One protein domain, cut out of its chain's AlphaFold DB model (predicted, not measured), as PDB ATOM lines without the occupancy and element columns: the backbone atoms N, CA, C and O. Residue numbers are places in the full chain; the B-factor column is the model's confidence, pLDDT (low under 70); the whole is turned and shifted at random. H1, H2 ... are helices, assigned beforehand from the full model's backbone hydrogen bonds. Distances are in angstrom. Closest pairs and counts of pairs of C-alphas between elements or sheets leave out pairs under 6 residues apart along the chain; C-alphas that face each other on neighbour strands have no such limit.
ATOM      1  N   MET A  21     128.522 197.173 185.814       62.50
ATOM      2  CA  MET A  21     127.809 197.499 184.575       62.50
ATOM      3  C   MET A  21     126.778 196.435 184.205       62.50
ATOM      4  O   MET A  21     125.683 196.755 183.754       62.50
ATOM      5  N   PHE A  22     127.091 195.168 184.451       65.25
ATOM      6  CA  PHE A  22     126.194 194.048 184.221       65.25
ATOM      7  C   PHE A  22     125.017 194.040 185.212       65.25
ATOM      8  O   PHE A  22     123.871 193.876 184.795       65.25
ATOM      9  N   ILE A  23     125.258 194.278 186.507       65.69
ATOM     10  CA  ILE A  23     124.175 194.384 187.507       65.69
ATOM     11  C   ILE A  23     123.262 195.571 187.172       65.69
ATOM     12  O   ILE A  23     122.035 195.445 187.217       65.69
ATOM     13  N   SER A  24     123.858 196.700 186.779       67.69
ATOM     14  CA  SER A  24     123.128 197.878 186.310       67.69
ATOM     15  C   SER A  24     122.288 197.563 185.070       67.69
ATOM     16  O   SER A  24     121.095 197.848 185.063       67.69
ATOM     17  N   ALA A  25     122.854 196.881 184.067       68.25
ATOM     18  CA  ALA A  25     122.153 196.504 182.840       68.25
ATOM     19  C   ALA A  25     120.970 195.558 183.098       68.25
ATOM     20  O   ALA A  25     119.881 195.767 182.564       68.25
ATOM     21  N   VAL A  26     121.137 194.554 183.962       70.38
ATOM     22  CA  VAL A  26     120.043 193.644 184.344       70.38
ATOM     23  C   VAL A  26     118.955 194.386 185.129       70.38
ATOM     24  O   VAL A  26     117.766 194.159 184.897       70.38
ATOM     25  N   SER A  27     119.331 195.309 186.021       71.06
ATOM     26  CA  SER A  27     118.375 196.140 186.769       71.06
ATOM     27  C   SER A  27     117.601 197.097 185.854       71.06
ATOM     28  O   SER A  27     116.377 197.211 185.947       71.06
ATOM     29  N   ALA A  28     118.309 197.733 184.920       73.38
ATOM     30  CA  ALA A  28     117.763 198.606 183.891       73.38
ATOM     31  C   ALA A  28     116.807 197.854 182.959       73.38
ATOM     32  O   ALA A  28     115.736 198.360 182.649       73.38
ATOM     33  N   MET A  29     117.137 196.620 182.573       79.38
ATOM     34  CA  MET A  29     116.246 195.743 181.813       79.38
ATOM     35  C   MET A  29     114.973 195.413 182.605       79.38
ATOM     36  O   MET A  29     113.868 195.512 182.072       79.38
ATOM     37  N   ALA A  30     115.105 195.029 183.877       74.19
ATOM     38  CA  ALA A  30     113.962 194.636 184.698       74.19
ATOM     39  C   ALA A  30     112.947 195.780 184.871       74.19
ATOM     40  O   ALA A  30     111.746 195.531 184.827       74.19
ATOM     41  N   LYS A  31     113.425 197.022 185.018       74.94
ATOM     42  CA  LYS A  31     112.585 198.210 185.259       74.94
ATOM     43  C   LYS A  31     112.251 199.014 183.998       74.94
ATOM     44  O   LYS A  31     111.283 199.765 183.985       74.94
ATOM     45  N   GLY A  32     113.070 198.914 182.955       73.69
ATOM     46  CA  GLY A  32     113.034 199.797 181.786       73.69
ATOM     47  C   GLY A  32     112.056 199.382 180.688       73.69
ATOM     48  O   GLY A  32     111.790 200.186 179.785       73.69
ATOM     49  N   PHE A  33     111.515 198.163 180.776       77.31
ATOM     50  CA  PHE A  33     110.610 197.575 179.792       77.31
ATOM     51  C   PHE A  33     109.250 197.223 180.410       77.31
ATOM     52  O   PHE A  33     109.200 196.632 181.488       77.31
ATOM     53  N   PRO A  34     108.136 197.526 179.719       81.69
ATOM     54  CA  PRO A  34     106.799 197.164 180.175       81.69
ATOM     55  C   PRO A  34     106.493 195.694 179.841       81.69
ATOM     56  O   PRO A  34     105.737 195.404 178.915       81.69
ATOM     57  N   TRP A  35     107.102 194.760 180.577       82.94
ATOM     58  CA  TRP A  35     106.995 193.315 180.322       82.94
ATOM     59  C   TRP A  35     105.549 192.821 180.234       82.94
ATOM     60  O   TRP A  35     105.210 192.126 179.283       82.94
ATOM     61  N   GLU A  36     104.680 193.286 181.129       82.31
ATOM     62  CA  GLU A  36     103.250 192.941 181.134       82.31
ATOM     63  C   GLU A  36     102.524 193.373 179.848       82.31
ATOM     64  O   GLU A  36     101.604 192.703 179.381       82.31
ATOM     65  N   ARG A  37     102.933 194.490 179.230       81.75
ATOM     66  CA  ARG A  37     102.346 194.931 177.953       81.75
ATOM     67  C   ARG A  37     102.759 194.011 176.815       81.75
ATOM     68  O   ARG A  37     101.948 193.721 175.941       81.75
ATOM     69  N   PHE A  38     104.002 193.545 176.831       82.31
ATOM     70  CA  PHE A  38     104.469 192.568 175.858       82.31
ATOM     71  C   PHE A  38     103.818 191.201 176.057       82.31
ATOM     72  O   PHE A  38     103.517 190.540 175.070       82.31
ATOM     73  N   GLU A  39     103.553 190.801 177.302       85.56
ATOM     74  CA  GLU A  39     102.810 189.574 177.609       85.56
ATOM     75  C   GLU A  39     101.424 189.626 176.960       85.56
ATOM     76  O   GLU A  39     101.114 188.779 176.125       85.56
ATOM     77  N   ARG A  40     100.660 190.699 177.206       86.94
ATOM     78  CA  ARG A  40      99.346 190.915 176.570       86.94
ATOM     79  C   ARG A  40      99.425 190.995 175.044       86.94
ATOM     80  O   ARG A  40      98.543 190.495 174.351       86.94
ATOM     81  N   PHE A  41     100.472 191.620 174.504       87.56
ATOM     82  CA  PHE A  41     100.680 191.681 173.057       87.56
ATOM     83  C   PHE A  41     100.883 190.285 172.461       87.56
ATOM     84  O   PHE A  41     100.235 189.959 171.471       87.56
ATOM     85  N   PHE A  42     101.734 189.446 173.058       86.88
ATOM     86  CA  PHE A  42     101.979 188.089 172.562       86.88
ATOM     87  C   PHE A  42     100.812 187.134 172.828       86.88
ATOM     88  O   PHE A  42     100.636 186.185 172.067       86.88
ATOM     89  N   GLU A  43      99.998 187.389 173.857       87.56
ATOM     90  CA  GLU A  43      98.717 186.704 174.069       87.56
ATOM     91  C   GLU A  43      97.734 186.996 172.933       87.56
ATOM     92  O   GLU A  43      97.137 186.078 172.375       87.56
ATOM     93  N   ALA A  44      97.585 188.271 172.564       88.00
ATOM     94  CA  ALA A  44      96.669 188.688 171.506       88.00
ATOM     95  C   ALA A  44      97.195 188.355 170.100       88.00
ATOM     96  O   ALA A  44      96.420 188.047 169.194       88.00
ATOM     97  N   ARG A  45      98.512 188.448 169.900       86.56
ATOM     98  CA  ARG A  45      99.177 188.287 168.606       86.56
ATOM     99  C   ARG A  45     100.525 187.571 168.766       86.56
ATOM    100  O   ARG A  45     101.570 188.226 168.810       86.56
ATOM    101  N   PRO A  46     100.534 186.228 168.804       86.12
ATOM    102  CA  PRO A  46     101.778 185.472 168.853       86.12
ATOM    103  C   PRO A  46     102.578 185.685 167.561       86.12
ATOM    104  O   PRO A  46     102.042 185.571 166.458       86.12
ATOM    105  N   LEU A  47     103.868 186.000 167.695       85.81
ATOM    106  CA  LEU A  47     104.759 186.225 166.550       85.81
ATOM    107  C   LEU A  47     105.343 184.922 166.000       85.81
ATOM    108  O   LEU A  47     105.642 184.822 164.813       85.81
ATOM    109  N   ILE A  48     105.510 183.929 166.870       87.19
ATOM    110  CA  ILE A  48     106.031 182.601 166.549       87.19
ATOM    111  C   ILE A  48     105.189 181.535 167.253       87.19
ATOM    112  O   ILE A  48     104.459 181.828 168.199       87.19
ATOM    113  N   ASN A  49     105.318 180.278 166.823       86.75
ATOM    114  CA  ASN A  49     104.654 179.146 167.468       86.75
ATOM    115  C   ASN A  49     105.368 178.747 168.778       86.75
ATOM    116  O   ASN A  49     106.036 177.715 168.850       86.75
ATOM    117  N   ALA A  50     105.283 179.607 169.791       82.44
ATOM    118  CA  ALA A  50     105.841 179.410 171.126       82.44
ATOM    119  C   ALA A  50     104.917 180.032 172.181       82.44
ATOM    120  O   ALA A  50     104.101 180.903 171.866       82.44
ATOM    121  N   SER A  51     105.044 179.606 173.441       85.38
ATOM    122  CA  SER A  51     104.238 180.188 174.517       85.38
ATOM    123  C   SER A  51     104.562 181.674 174.714       85.38
ATOM    124  O   SER A  51     105.640 182.143 174.348       85.38
ATOM    125  N   VAL A  52     103.640 182.424 175.319       83.94
ATOM    126  CA  VAL A  52     103.843 183.845 175.664       83.94
ATOM    127  C   VAL A  52     105.103 184.016 176.512       83.94
ATOM    128  O   VAL A  52     105.955 184.847 176.206       83.94
ATOM    129  N   ASN A  53     105.275 183.153 177.515       80.94
ATOM    130  CA  ASN A  53     106.449 183.152 178.384       80.94
ATOM    131  C   ASN A  53     107.749 182.893 177.611       80.94
ATOM    132  O   ASN A  53     108.762 183.531 177.895       80.94
ATOM    133  N   ASP A  54     107.724 182.012 176.608       82.38
ATOM    134  CA  ASP A  54     108.889 181.761 175.753       82.38
ATOM    135  C   ASP A  54     109.203 182.973 174.863       82.38
ATOM    136  O   ASP A  54     110.366 183.343 174.719       82.38
ATOM    137  N   GLN A  55     108.189 183.642 174.308       86.00
ATOM    138  CA  GLN A  55     108.373 184.857 173.500       86.00
ATOM    139  C   GLN A  55     108.909 186.029 174.339       86.00
ATOM    140  O   GLN A  55     109.808 186.751 173.902       86.00
ATOM    141  N   ILE A  56     108.446 186.176 175.583       84.19
ATOM    142  CA  ILE A  56     108.987 187.145 176.547       84.19
ATOM    143  C   ILE A  56     110.422 186.810 176.927       84.19
ATOM    144  O   ILE A  56     111.274 187.697 177.004       84.19
ATOM    145  N   PHE A  57     110.718 185.531 177.137       84.31
ATOM    146  CA  PHE A  57     112.075 185.082 177.402       84.31
ATOM    147  C   PHE A  57     113.013 185.398 176.228       84.31
ATOM    148  O   PHE A  57     114.088 185.953 176.448       84.31
ATOM    149  N   LEU A  58     112.588 185.151 174.985       86.25
ATOM    150  CA  LEU A  58     113.343 185.528 173.785       86.25
ATOM    151  C   LEU A  58     113.557 187.043 173.691       86.25
ATOM    152  O   LEU A  58     114.661 187.486 173.382       86.25
ATOM    153  N   MET A  59     112.551 187.854 174.023       86.56
ATOM    154  CA  MET A  59     112.722 189.307 174.088       86.56
ATOM    155  C   MET A  59     113.741 189.744 175.140       86.56
ATOM    156  O   MET A  59     114.571 190.601 174.857       86.56
ATOM    157  N   ARG A  60     113.733 189.146 176.337       86.06
ATOM    158  CA  ARG A  60     114.746 189.429 177.373       86.06
ATOM    159  C   ARG A  60     116.152 189.085 176.891       86.06
ATOM    160  O   ARG A  60     117.097 189.814 177.177       86.06
ATOM    161  N   ILE A  61     116.285 188.009 176.122       85.56
ATOM    162  CA  ILE A  61     117.552 187.632 175.492       85.56
ATOM    163  C   ILE A  61     118.005 188.695 174.489       85.56
ATOM    164  O   ILE A  61     119.177 189.064 174.505       85.56
ATOM    165  N   LEU A  62     117.097 189.226 173.667       86.06
ATOM    166  CA  LEU A  62     117.424 190.320 172.751       86.06
ATOM    167  C   LEU A  62     117.804 191.605 173.496       86.06
ATOM    168  O   LEU A  62     118.752 192.265 173.085       86.06
ATOM    169  N   VAL A  63     117.144 191.937 174.614       84.62
ATOM    170  CA  VAL A  63     117.562 193.083 175.445       84.62
ATOM    171  C   VAL A  63     118.997 192.894 175.922       84.62
ATOM    172  O   VAL A  63     119.814 193.795 175.773       84.62
ATOM    173  N   LEU A  64     119.325 191.721 176.467       81.06
ATOM    174  CA  LEU A  64     120.679 191.428 176.940       81.06
ATOM    175  C   LEU A  64     121.705 191.488 175.812       81.06
ATOM    176  O   LEU A  64     122.794 192.017 176.014       81.06
ATOM    177  N   GLN A  65     121.350 190.973 174.636       82.94
ATOM    178  CA  GLN A  65     122.196 191.035 173.452       82.94
ATOM    179  C   GLN A  65     122.537 192.487 173.087       82.94
ATOM    180  O   GLN A  65     123.707 192.815 172.911       82.94
ATOM    181  N   GLU A  66     121.527 193.357 173.024       81.75
ATOM    182  CA  GLU A  66     121.687 194.771 172.666       81.75
ATOM    183  C   GLU A  66     122.425 195.555 173.767       81.75
ATOM    184  O   GLU A  66     123.371 196.287 173.486       81.75
ATOM    185  N   MET A  67     122.049 195.366 175.037       75.06
ATOM    186  CA  MET A  67     122.620 196.102 176.174       75.06
ATOM    187  C   MET A  67     124.066 195.729 176.493       75.06
ATOM    188  O   MET A  67     124.822 196.575 176.962       75.06
ATOM    189  N   LEU A  68     124.449 194.472 176.266       75.31
ATOM    190  CA  LEU A  68     125.809 193.982 176.509       75.31
ATOM    191  C   LEU A  68     126.648 193.928 175.223       75.31
ATOM    192  O   LEU A  68     127.782 193.454 175.262       75.31
ATOM    193  N   CYS A  69     126.089 194.384 174.096       77.69
ATOM    194  CA  CYS A  69     126.713 194.354 172.772       77.69
ATOM    195  C   CYS A  69     127.278 192.967 172.406       77.69
ATOM    196  O   CYS A  69     128.391 192.844 171.890       77.69
ATOM    197  N   LEU A  70     126.522 191.910 172.709       77.62
ATOM    198  CA  LEU A  70     126.933 190.528 172.469       77.62
ATOM    199  C   LEU A  70     126.532 190.068 171.065       77.62
ATOM    200  O   LEU A  70     125.493 190.441 170.522       77.62
ATOM    201  N   ASP A  71     127.331 189.176 170.489       80.94
ATOM    202  CA  ASP A  71     126.928 188.400 169.322       80.94
ATOM    203  C   ASP A  71     126.032 187.215 169.738       80.94
ATOM    204  O   ASP A  71     125.913 186.869 170.919       80.94
ATOM    205  N   ASP A  72     125.391 186.555 168.771       78.88
ATOM    206  CA  ASP A  72     124.470 185.436 169.036       78.88
ATOM    207  C   ASP A  72     125.163 184.302 169.809       78.88
ATOM    208  O   ASP A  72     124.593 183.709 170.730       78.88
ATOM    209  N   LYS A  73     126.431 184.028 169.479       77.31
ATOM    210  CA  LYS A  73     127.236 183.002 170.153       77.31
ATOM    211  C   LYS A  73     127.580 183.412 171.582       77.31
ATOM    212  O   LYS A  73     127.442 182.584 172.487       77.31
ATOM    213  N   GLY A  74     128.005 184.657 171.801       75.69
ATOM    214  CA  GLY A  74     128.290 185.213 173.122       75.69
ATOM    215  C   GLY A  74     127.058 185.219 174.018       75.69
ATOM    216  O   GLY A  74     127.126 184.760 175.159       75.69
ATOM    217  N   THR A  75     125.910 185.612 173.469       79.69
ATOM    218  CA  THR A  75     124.618 185.638 174.167       79.69
ATOM    219  C   THR A  75     124.196 184.238 174.610       79.69
ATOM    220  O   THR A  75     123.925 184.012 175.789       79.69
ATOM    221  N   ILE A  76     124.217 183.249 173.709       81.38
ATOM    222  CA  ILE A  76     123.858 181.860 174.041       81.38
ATOM    223  C   ILE A  76     124.833 181.256 175.054       81.38
ATOM    224  O   ILE A  76     124.409 180.566 175.986       81.38
ATOM    225  N   LYS A  77     126.140 181.505 174.897       78.69
ATOM    226  CA  LYS A  77     127.161 181.055 175.855       78.69
ATOM    227  C   LYS A  77     126.902 181.645 177.239       78.69
ATOM    228  O   LYS A  77     126.976 180.923 178.231       78.69
ATOM    229  N   TRP A  78     126.564 182.929 177.301       77.38
ATOM    230  CA  TRP A  78     126.235 183.606 178.547       77.38
ATOM    231  C   TRP A  78     124.977 183.017 179.194       77.38
ATOM    232  O   TRP A  78     125.040 182.610 180.354       77.38
ATOM    233  N   ILE A  79     123.880 182.865 178.439       77.06
ATOM    234  CA  ILE A  79     122.633 182.261 178.941       77.06
ATOM    235  C   ILE A  79     122.931 180.884 179.511       77.06
ATOM    236  O   ILE A  79     122.557 180.594 180.640       77.06
ATOM    237  N   ARG A  80     123.661 180.049 178.765       75.69
ATOM    238  CA  ARG A  80     124.044 178.703 179.201       75.69
ATOM    239  C   ARG A  80     124.763 178.725 180.551       75.69
ATOM    240  O   ARG A  80     124.423 177.929 181.421       75.69
ATOM    241  N   ASN A  81     125.701 179.649 180.745       72.88
ATOM    242  CA  ASN A  81     126.418 179.801 182.012       72.88
ATOM    243  C   ASN A  81     125.488 180.213 183.165       72.88
ATOM    244  O   ASN A  81     125.597 179.658 184.256       72.88
ATOM    245  N   GLN A  82     124.532 181.115 182.927       72.12
ATOM    246  CA  GLN A  82     123.540 181.487 183.946       72.12
ATOM    247  C   GLN A  82     122.552 180.355 184.249       72.12
ATOM    248  O   GLN A  82     122.173 180.137 185.396       72.12
ATOM    249  N   MET A  83     122.158 179.590 183.231       69.38
ATOM    250  CA  MET A  83     121.264 178.443 183.391       69.38
ATOM    251  C   MET A  83     121.925 177.348 184.230       69.38
ATOM    252  O   MET A  83     121.231 176.678 184.986       69.38
ATOM    253  N   TYR A  84     123.251 177.178 184.141       62.88
ATOM    254  CA  TYR A  84     123.988 176.269 185.021       62.88
ATOM    255  C   TYR A  84     123.938 176.711 186.485       62.88
ATOM    256  O   TYR A  84     123.743 175.863 187.353       62.88
ATOM    257  N   LEU A  85     124.041 178.014 186.765       60.00
ATOM    258  CA  LEU A  85     123.846 178.544 188.121       60.00
ATOM    259  C   LEU A  85     122.417 178.284 188.616       60.00
ATOM    260  O   LEU A  85     122.224 177.855 189.750       60.00
ATOM    261  N   PHE A  86     121.413 178.466 187.756       60.38
ATOM    262  CA  PHE A  86     120.024 178.178 188.114       60.38
ATOM    263  C   PHE A  86     119.773 176.679 188.344       60.38
ATOM    264  O   PHE A  86     119.165 176.304 189.339       60.38
ATOM    265  N   ALA A  87     120.286 175.810 187.472       56.22
ATOM    266  CA  ALA A  87     120.178 174.360 187.614       56.22
ATOM    267  C   ALA A  87     120.926 173.841 188.855       56.22
ATOM    268  O   ALA A  87     120.494 172.864 189.462       56.22
ATOM    269  N   PHE A  88     122.013 174.508 189.258       54.00
ATOM    270  CA  PHE A  88     122.701 174.246 190.524       54.00
ATOM    271  C   PHE A  88     121.818 174.586 191.734       54.00
ATOM    272  O   PHE A  88     121.747 173.804 192.678       54.00
ATOM    273  N   LEU A  89     121.104 175.715 191.693       51.75
ATOM    274  CA  LEU A  89     120.181 176.140 192.753       51.75
ATOM    275  C   LEU A  89     118.838 175.386 192.733       51.75
ATOM    276  O   LEU A  89     118.125 175.359 193.734       51.75
ATOM    277  N   SER A  90     118.452 174.800 191.600       50.91
ATOM    278  CA  SER A  90     117.171 174.111 191.394       50.91
ATOM    279  C   SER A  90     117.338 172.892 190.471       50.91
ATOM    280  O   SER A  90     117.044 172.969 189.275       50.91
ATOM    281  N   PRO A  91     117.750 171.729 191.017       53.59
ATOM    282  CA  PRO A  91     118.152 170.546 190.240       53.59
ATOM    283  C   PRO A  91     117.058 169.905 189.366       53.59
ATOM    284  O   PRO A  91     117.356 169.044 188.539       53.59
ATOM    285  N   GLY A  92     115.791 170.292 189.547       47.66
ATOM    286  CA  GLY A  92     114.638 169.726 188.840       47.66
ATOM    287  C   GLY A  92     114.170 170.504 187.606       47.66
ATOM    288  O   GLY A  92     113.342 169.991 186.858       47.66
ATOM    289  N   HIS A  93     114.673 171.721 187.369       49.88
ATOM    290  CA  HIS A  93     114.218 172.563 186.262       49.88
ATOM    291  C   HIS A  93     115.363 172.824 185.282       49.88
ATOM    292  O   HIS A  93     116.336 173.498 185.609       49.88
ATOM    293  N   LYS A  94     115.249 172.271 184.068       55.72
ATOM    294  CA  LYS A  94     116.163 172.541 182.950       55.72
ATOM    295  C   LYS A  94     115.500 173.528 181.994       55.72
ATOM    296  O   LYS A  94     114.758 173.101 181.107       55.72
ATOM    297  N   PRO A  95     115.722 174.833 182.170       57.12
ATOM    298  CA  PRO A  95     115.229 175.817 181.223       57.12
ATOM    299  C   PRO A  95     115.818 175.576 179.824       57.12
ATOM    300  O   PRO A  95     116.984 175.199 179.667       57.12
ATOM    301  N   LYS A  96     114.979 175.733 178.795       70.81
ATOM    302  CA  LYS A  96     115.347 175.472 177.400       70.81
ATOM    303  C   LYS A  96     116.159 176.647 176.859       70.81
ATOM    304  O   LYS A  96     115.664 177.765 176.776       70.81
ATOM    305  N   ILE A  97     117.401 176.379 176.468       77.31
ATOM    306  CA  ILE A  97     118.249 177.371 175.802       77.31
ATOM    307  C   ILE A  97     117.770 177.491 174.346       77.31
ATOM    308  O   ILE A  97     117.679 176.463 173.670       77.31
ATOM    309  N   PRO A  98     117.474 178.701 173.846       80.62
ATOM    310  CA  PRO A  98     117.025 178.872 172.474       80.62
ATOM    311  C   PRO A  98     118.161 178.598 171.488       80.62
ATOM    312  O   PRO A  98     119.334 178.867 171.764       80.62
ATOM    313  N   SER A  99     117.807 178.052 170.325       83.25
ATOM    314  CA  SER A  99     118.748 177.883 169.221       83.25
ATOM    315  C   SER A  99     119.030 179.231 168.536       83.25
ATOM    316  O   SER A  99     118.181 180.127 168.569       83.25
ATOM    317  N   PRO A 100     120.190 179.395 167.873       81.25
ATOM    318  CA  PRO A 100     120.473 180.590 167.072       81.25
ATOM    319  C   PRO A 100     119.410 180.848 165.993       81.25
ATOM    320  O   PRO A 100     119.008 181.984 165.770       81.25
ATOM    321  N   GLU A 101     118.906 179.783 165.367       85.56
ATOM    322  CA  GLU A 101     117.847 179.837 164.348       85.56
ATOM    323  C   GLU A 101     116.528 180.395 164.907       85.56
ATOM    324  O   GLU A 101     115.838 181.176 164.247       85.56
ATOM    325  N   LEU A 102     116.192 180.049 166.155       85.81
ATOM    326  CA  LEU A 102     115.011 180.579 166.831       85.81
ATOM    327  C   LEU A 102     115.163 182.077 167.128       85.81
ATOM    328  O   LEU A 102     114.217 182.834 166.947       85.81
ATOM    329  N   LEU A 103     116.354 182.523 167.540       85.88
ATOM    330  CA  LEU A 103     116.622 183.949 167.758       85.88
ATOM    331  C   LEU A 103     116.528 184.746 166.455       85.88
ATOM    332  O   LEU A 103     115.950 185.831 166.442       85.88
ATOM    333  N   LEU A 104     117.060 184.200 165.362       87.50
ATOM    334  CA  LEU A 104     117.011 184.837 164.050       87.50
ATOM    335  C   LEU A 104     115.572 184.966 163.538       87.50
ATOM    336  O   LEU A 104     115.137 186.075 163.237       87.50
ATOM    337  N   SER A 105     114.809 183.871 163.531       88.25
ATOM    338  CA  SER A 105     113.401 183.895 163.100       88.25
ATOM    339  C   SER A 105     112.534 184.810 163.971       88.25
ATOM    340  O   SER A 105     111.657 185.510 163.466       88.25
ATOM    341  N   PHE A 106     112.812 184.883 165.275       88.56
ATOM    342  CA  PHE A 106     112.118 185.802 166.171       88.56
ATOM    343  C   PHE A 106     112.454 187.278 165.889       88.56
ATOM    344  O   PHE A 106     111.552 188.117 165.902       88.56
ATOM    345  N   ARG A 107     113.712 187.619 165.564       89.94
ATOM    346  CA  ARG A 107     114.075 188.985 165.127       89.94
ATOM    347  C   ARG A 107     113.398 189.367 163.822       89.94
ATOM    348  O   ARG A 107     112.924 190.494 163.703       89.94
ATOM    349  N   GLU A 108     113.339 188.452 162.860       90.31
ATOM    350  CA  GLU A 108     112.624 188.680 161.603       90.31
ATOM    351  C   GLU A 108     111.137 188.936 161.864       90.31
ATOM    352  O   GLU A 108     110.578 189.900 161.344       90.31
ATOM    353  N   ALA A 109     110.510 188.154 162.746       87.44
ATOM    354  CA  ALA A 109     109.118 188.361 163.135       87.44
ATOM    355  C   ALA A 109     108.892 189.724 163.821       87.44
ATOM    356  O   ALA A 109     107.926 190.420 163.503       87.44
ATOM    357  N   LEU A 110     109.801 190.151 164.705       87.44
ATOM    358  CA  LEU A 110     109.762 191.481 165.331       87.44
ATOM    359  C   LEU A 110     109.976 192.616 164.324       87.44
ATOM    360  O   LEU A 110     109.346 193.669 164.443       87.44
ATOM    361  N   SER A 111     110.851 192.413 163.337       88.56
ATOM    362  CA  SER A 111     111.075 193.366 162.250       88.56
ATOM    363  C   SER A 111     109.826 193.503 161.384       88.56
ATOM    364  O   SER A 111     109.388 194.616 161.120       88.56
ATOM    365  N   ASN A 112     109.198 192.386 161.014       88.38
ATOM    366  CA  ASN A 112     107.955 192.369 160.238       88.38
ATOM    367  C   ASN A 112     106.781 193.010 160.995       88.38
ATOM    368  O   ASN A 112     105.857 193.541 160.383       88.38
ATOM    369  N   ALA A 113     106.819 192.982 162.328       83.50
ATOM    370  CA  ALA A 113     105.857 193.662 163.187       83.50
ATOM    371  C   ALA A 113     106.180 195.152 163.427       83.50
ATOM    372  O   ALA A 113     105.418 195.816 164.125       83.50
ATOM    373  N   ASN A 114     107.277 195.685 162.872       83.44
ATOM    374  CA  ASN A 114     107.800 197.037 163.127       83.44
ATOM    375  C   ASN A 114     108.117 197.325 164.610       83.44
ATOM    376  O   ASN A 114     108.119 198.476 165.040       83.44
ATOM    377  N   ILE A 115     108.402 196.287 165.404       84.75
ATOM    378  CA  ILE A 115     108.696 196.404 166.845       84.75
ATOM    379  C   ILE A 115     110.205 196.479 167.096       84.75
ATOM    380  O   ILE A 115     110.641 197.124 168.049       84.75
ATOM    381  N   LEU A 116     111.009 195.837 166.241       84.06
ATOM    382  CA  LEU A 116     112.446 195.667 166.463       84.06
ATOM    383  C   LEU A 116     113.199 196.999 166.601       84.06
ATOM    384  O   LEU A 116     114.025 197.144 167.499       84.06
ATOM    385  N   GLU A 117     112.909 197.970 165.738       77.62
ATOM    386  CA  GLU A 117     113.630 199.245 165.726       77.62
ATOM    387  C   GLU A 117     113.277 200.140 166.933       77.62
ATOM    388  O   GLU A 117     114.196 200.548 167.650       77.62
ATOM    389  N   PRO A 118     111.988 200.361 167.279       80.12
ATOM    390  CA  PRO A 118     111.621 201.024 168.536       80.12
ATOM    391  C   PRO A 118     112.203 200.336 169.778       80.12
ATOM    392  O   PRO A 118     112.638 200.992 170.727       80.12
ATOM    393  N   PHE A 119     112.237 199.004 169.771       82.50
ATOM    394  CA  PHE A 119     112.808 198.214 170.856       82.50
ATOM    395  C   PHE A 119     114.314 198.472 171.022       82.50
ATOM    396  O   PHE A 119     114.773 198.720 172.138       82.50
ATOM    397  N   ARG A 120     115.079 198.505 169.924       81.50
ATOM    398  CA  ARG A 120     116.515 198.833 169.944       81.50
ATOM    399  C   ARG A 120     116.791 200.247 170.427       81.50
ATOM    400  O   ARG A 120     117.670 200.440 171.265       81.50
ATOM    401  N   GLN A 121     116.015 201.223 169.962       77.00
ATOM    402  CA  GLN A 121     116.128 202.608 170.431       77.00
ATOM    403  C   GLN A 121     115.899 202.705 171.943       77.00
ATOM    404  O   GLN A 121     116.596 203.443 172.637       77.00
ATOM    405  N   ARG A 122     114.972 201.906 172.486       75.06
ATOM    406  CA  ARG A 122     114.749 201.831 173.933       75.06
ATOM    407  C   ARG A 122     115.938 201.224 174.673       75.06
ATOM    408  O   ARG A 122     116.329 201.772 175.702       75.06
ATOM    409  N   CYS A 123     116.528 200.144 174.157       78.12
ATOM    410  CA  CYS A 123     117.768 199.587 174.706       78.12
ATOM    411  C   CYS A 123     118.869 200.657 174.754       78.12
ATOM    412  O   CYS A 123     119.469 200.867 175.804       78.12
ATOM    413  N   GLN A 124     119.077 201.394 173.660       76.12
ATOM    414  CA  GLN A 124     120.073 202.467 173.585       76.12
ATOM    415  C   GLN A 124     119.792 203.598 174.583       76.12
ATOM    416  O   GLN A 124     120.696 204.024 175.295       76.12
ATOM    417  N   ALA A 125     118.537 204.039 174.704       75.56
ATOM    418  CA  ALA A 125     118.147 205.057 175.678       75.56
ATOM    419  C   ALA A 125     118.419 204.616 177.127       75.56
ATOM    420  O   ALA A 125     118.832 205.425 177.956       75.56
ATOM    421  N   LEU A 126     118.217 203.331 177.439       75.06
ATOM    422  CA  LEU A 126     118.553 202.774 178.751       75.06
ATOM    423  C   LEU A 126     120.067 202.717 178.977       75.06
ATOM    424  O   LEU A 126     120.508 203.054 180.073       75.06
ATOM    425  N   ILE A 127     120.856 202.353 177.962       71.94
ATOM    426  CA  ILE A 127     122.325 202.381 178.046       71.94
ATOM    427  C   ILE A 127     122.804 203.798 178.373       71.94
ATOM    428  O   ILE A 127     123.537 203.962 179.343       71.94
ATOM    429  N   VAL A 128     122.333 204.815 177.638       71.81
ATOM    430  CA  VAL A 128     122.713 206.226 177.857       71.81
ATOM    431  C   VAL A 128     122.297 206.707 179.249       71.81
ATOM    432  O   VAL A 128     123.106 207.242 180.003       71.81
ATOM    433  N   LYS A 129     121.050 206.438 179.657       71.88
ATOM    434  CA  LYS A 129     120.555 206.825 180.986       71.88
ATOM    435  C   LYS A 129     121.411 206.228 182.108       71.88
ATOM    436  O   LYS A 129     121.725 206.910 183.081       71.88
ATOM    437  N   HIS A 130     121.797 204.960 181.981       65.88
ATOM    438  CA  HIS A 130     122.596 204.277 182.996       65.88
ATOM    439  C   HIS A 130     124.102 204.571 182.895       65.88
ATOM    440  O   HIS A 130     124.781 204.478 183.918       65.88
ATOM    441  N   SER A 131     124.621 204.994 181.738       60.09
ATOM    442  CA  SER A 131     125.990 205.511 181.612       60.09
ATOM    443  C   SER A 131     126.134 206.905 182.215       60.09
ATOM    444  O   SER A 131     127.128 207.174 182.879       60.09
ATOM    445  N   ASP A 132     125.131 207.772 182.094       51.56
ATOM    446  CA  ASP A 132     125.194 209.126 182.669       51.56
ATOM    447  C   ASP A 132     125.050 209.112 184.199       51.56
ATOM    448  O   ASP A 132     125.583 209.968 184.904       51.56
ATOM    449  N   THR A 133     124.417 208.066 184.740       51.47
ATOM    450  CA  THR A 133     124.372 207.825 186.190       51.47
ATOM    451  C   THR A 133     125.674 207.194 186.718       51.47
ATOM    452  O   THR A 133     125.816 207.006 187.922       51.47
ATOM    453  N   SER A 134     126.655 206.885 185.855       44.03
ATOM    454  CA  SER A 134     127.933 206.254 186.234       44.03
ATOM    455  C   SER A 134     128.972 207.204 186.849       44.03
ATOM    456  O   SER A 134     130.165 206.917 186.855       44.03
TER     457      SER A 134
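AT A GLANCE: This is residues 21 to 134 of the 200 residues of an uncharacterized protein of Leucothrix arctica (UniProt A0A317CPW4). H3 is the core of a cluster of crossed helices: H1 and H6 pack towards its last residue, H2 on its first residues, and H5 crosses close by. H4 leads away from near the end of H3. The printed part has 114 residues, with H1 to H6 in order and no named strand; it is all helix and compact, radius of gyration of the C-alphas 14.4 A, spans 41 by 34 by 25 A.

HOW THE PARTS SIT: H1, residues 21 to 32, touches the hub H3, residues 52 to 67, with residues 25 to 29 alone, closest C-alphas Ala 25 and Met 67, 6.7 A. H2, residues 35 to 44, touches H3 at Phe 42 and Val 52, closest C-alphas, 5.6 A. H4, residues 72 to 89, touches H3 with residues 72 to 75 alone. H5, residues 100 to 112, is close to H3 but not clearly touching, about perpendicular at 88 degrees. H6, residues 116 to 132, touches H3 at a steep tilt of 51 degrees. In all six, every O i to N i+4 pair is within hydrogen-bond range.

IN THESE COORDINATES: H1 begins at C-alpha 21 (127.809, 197.499, 184.575); H6, 24.6 A long, ends at C-alpha 132 (125.194, 209.126, 182.669).

THE WHOLE: The printed part has no cut and no long link. Residues 21 to 25, 83 to 95 and 130 to 134 have pLDDT under 70.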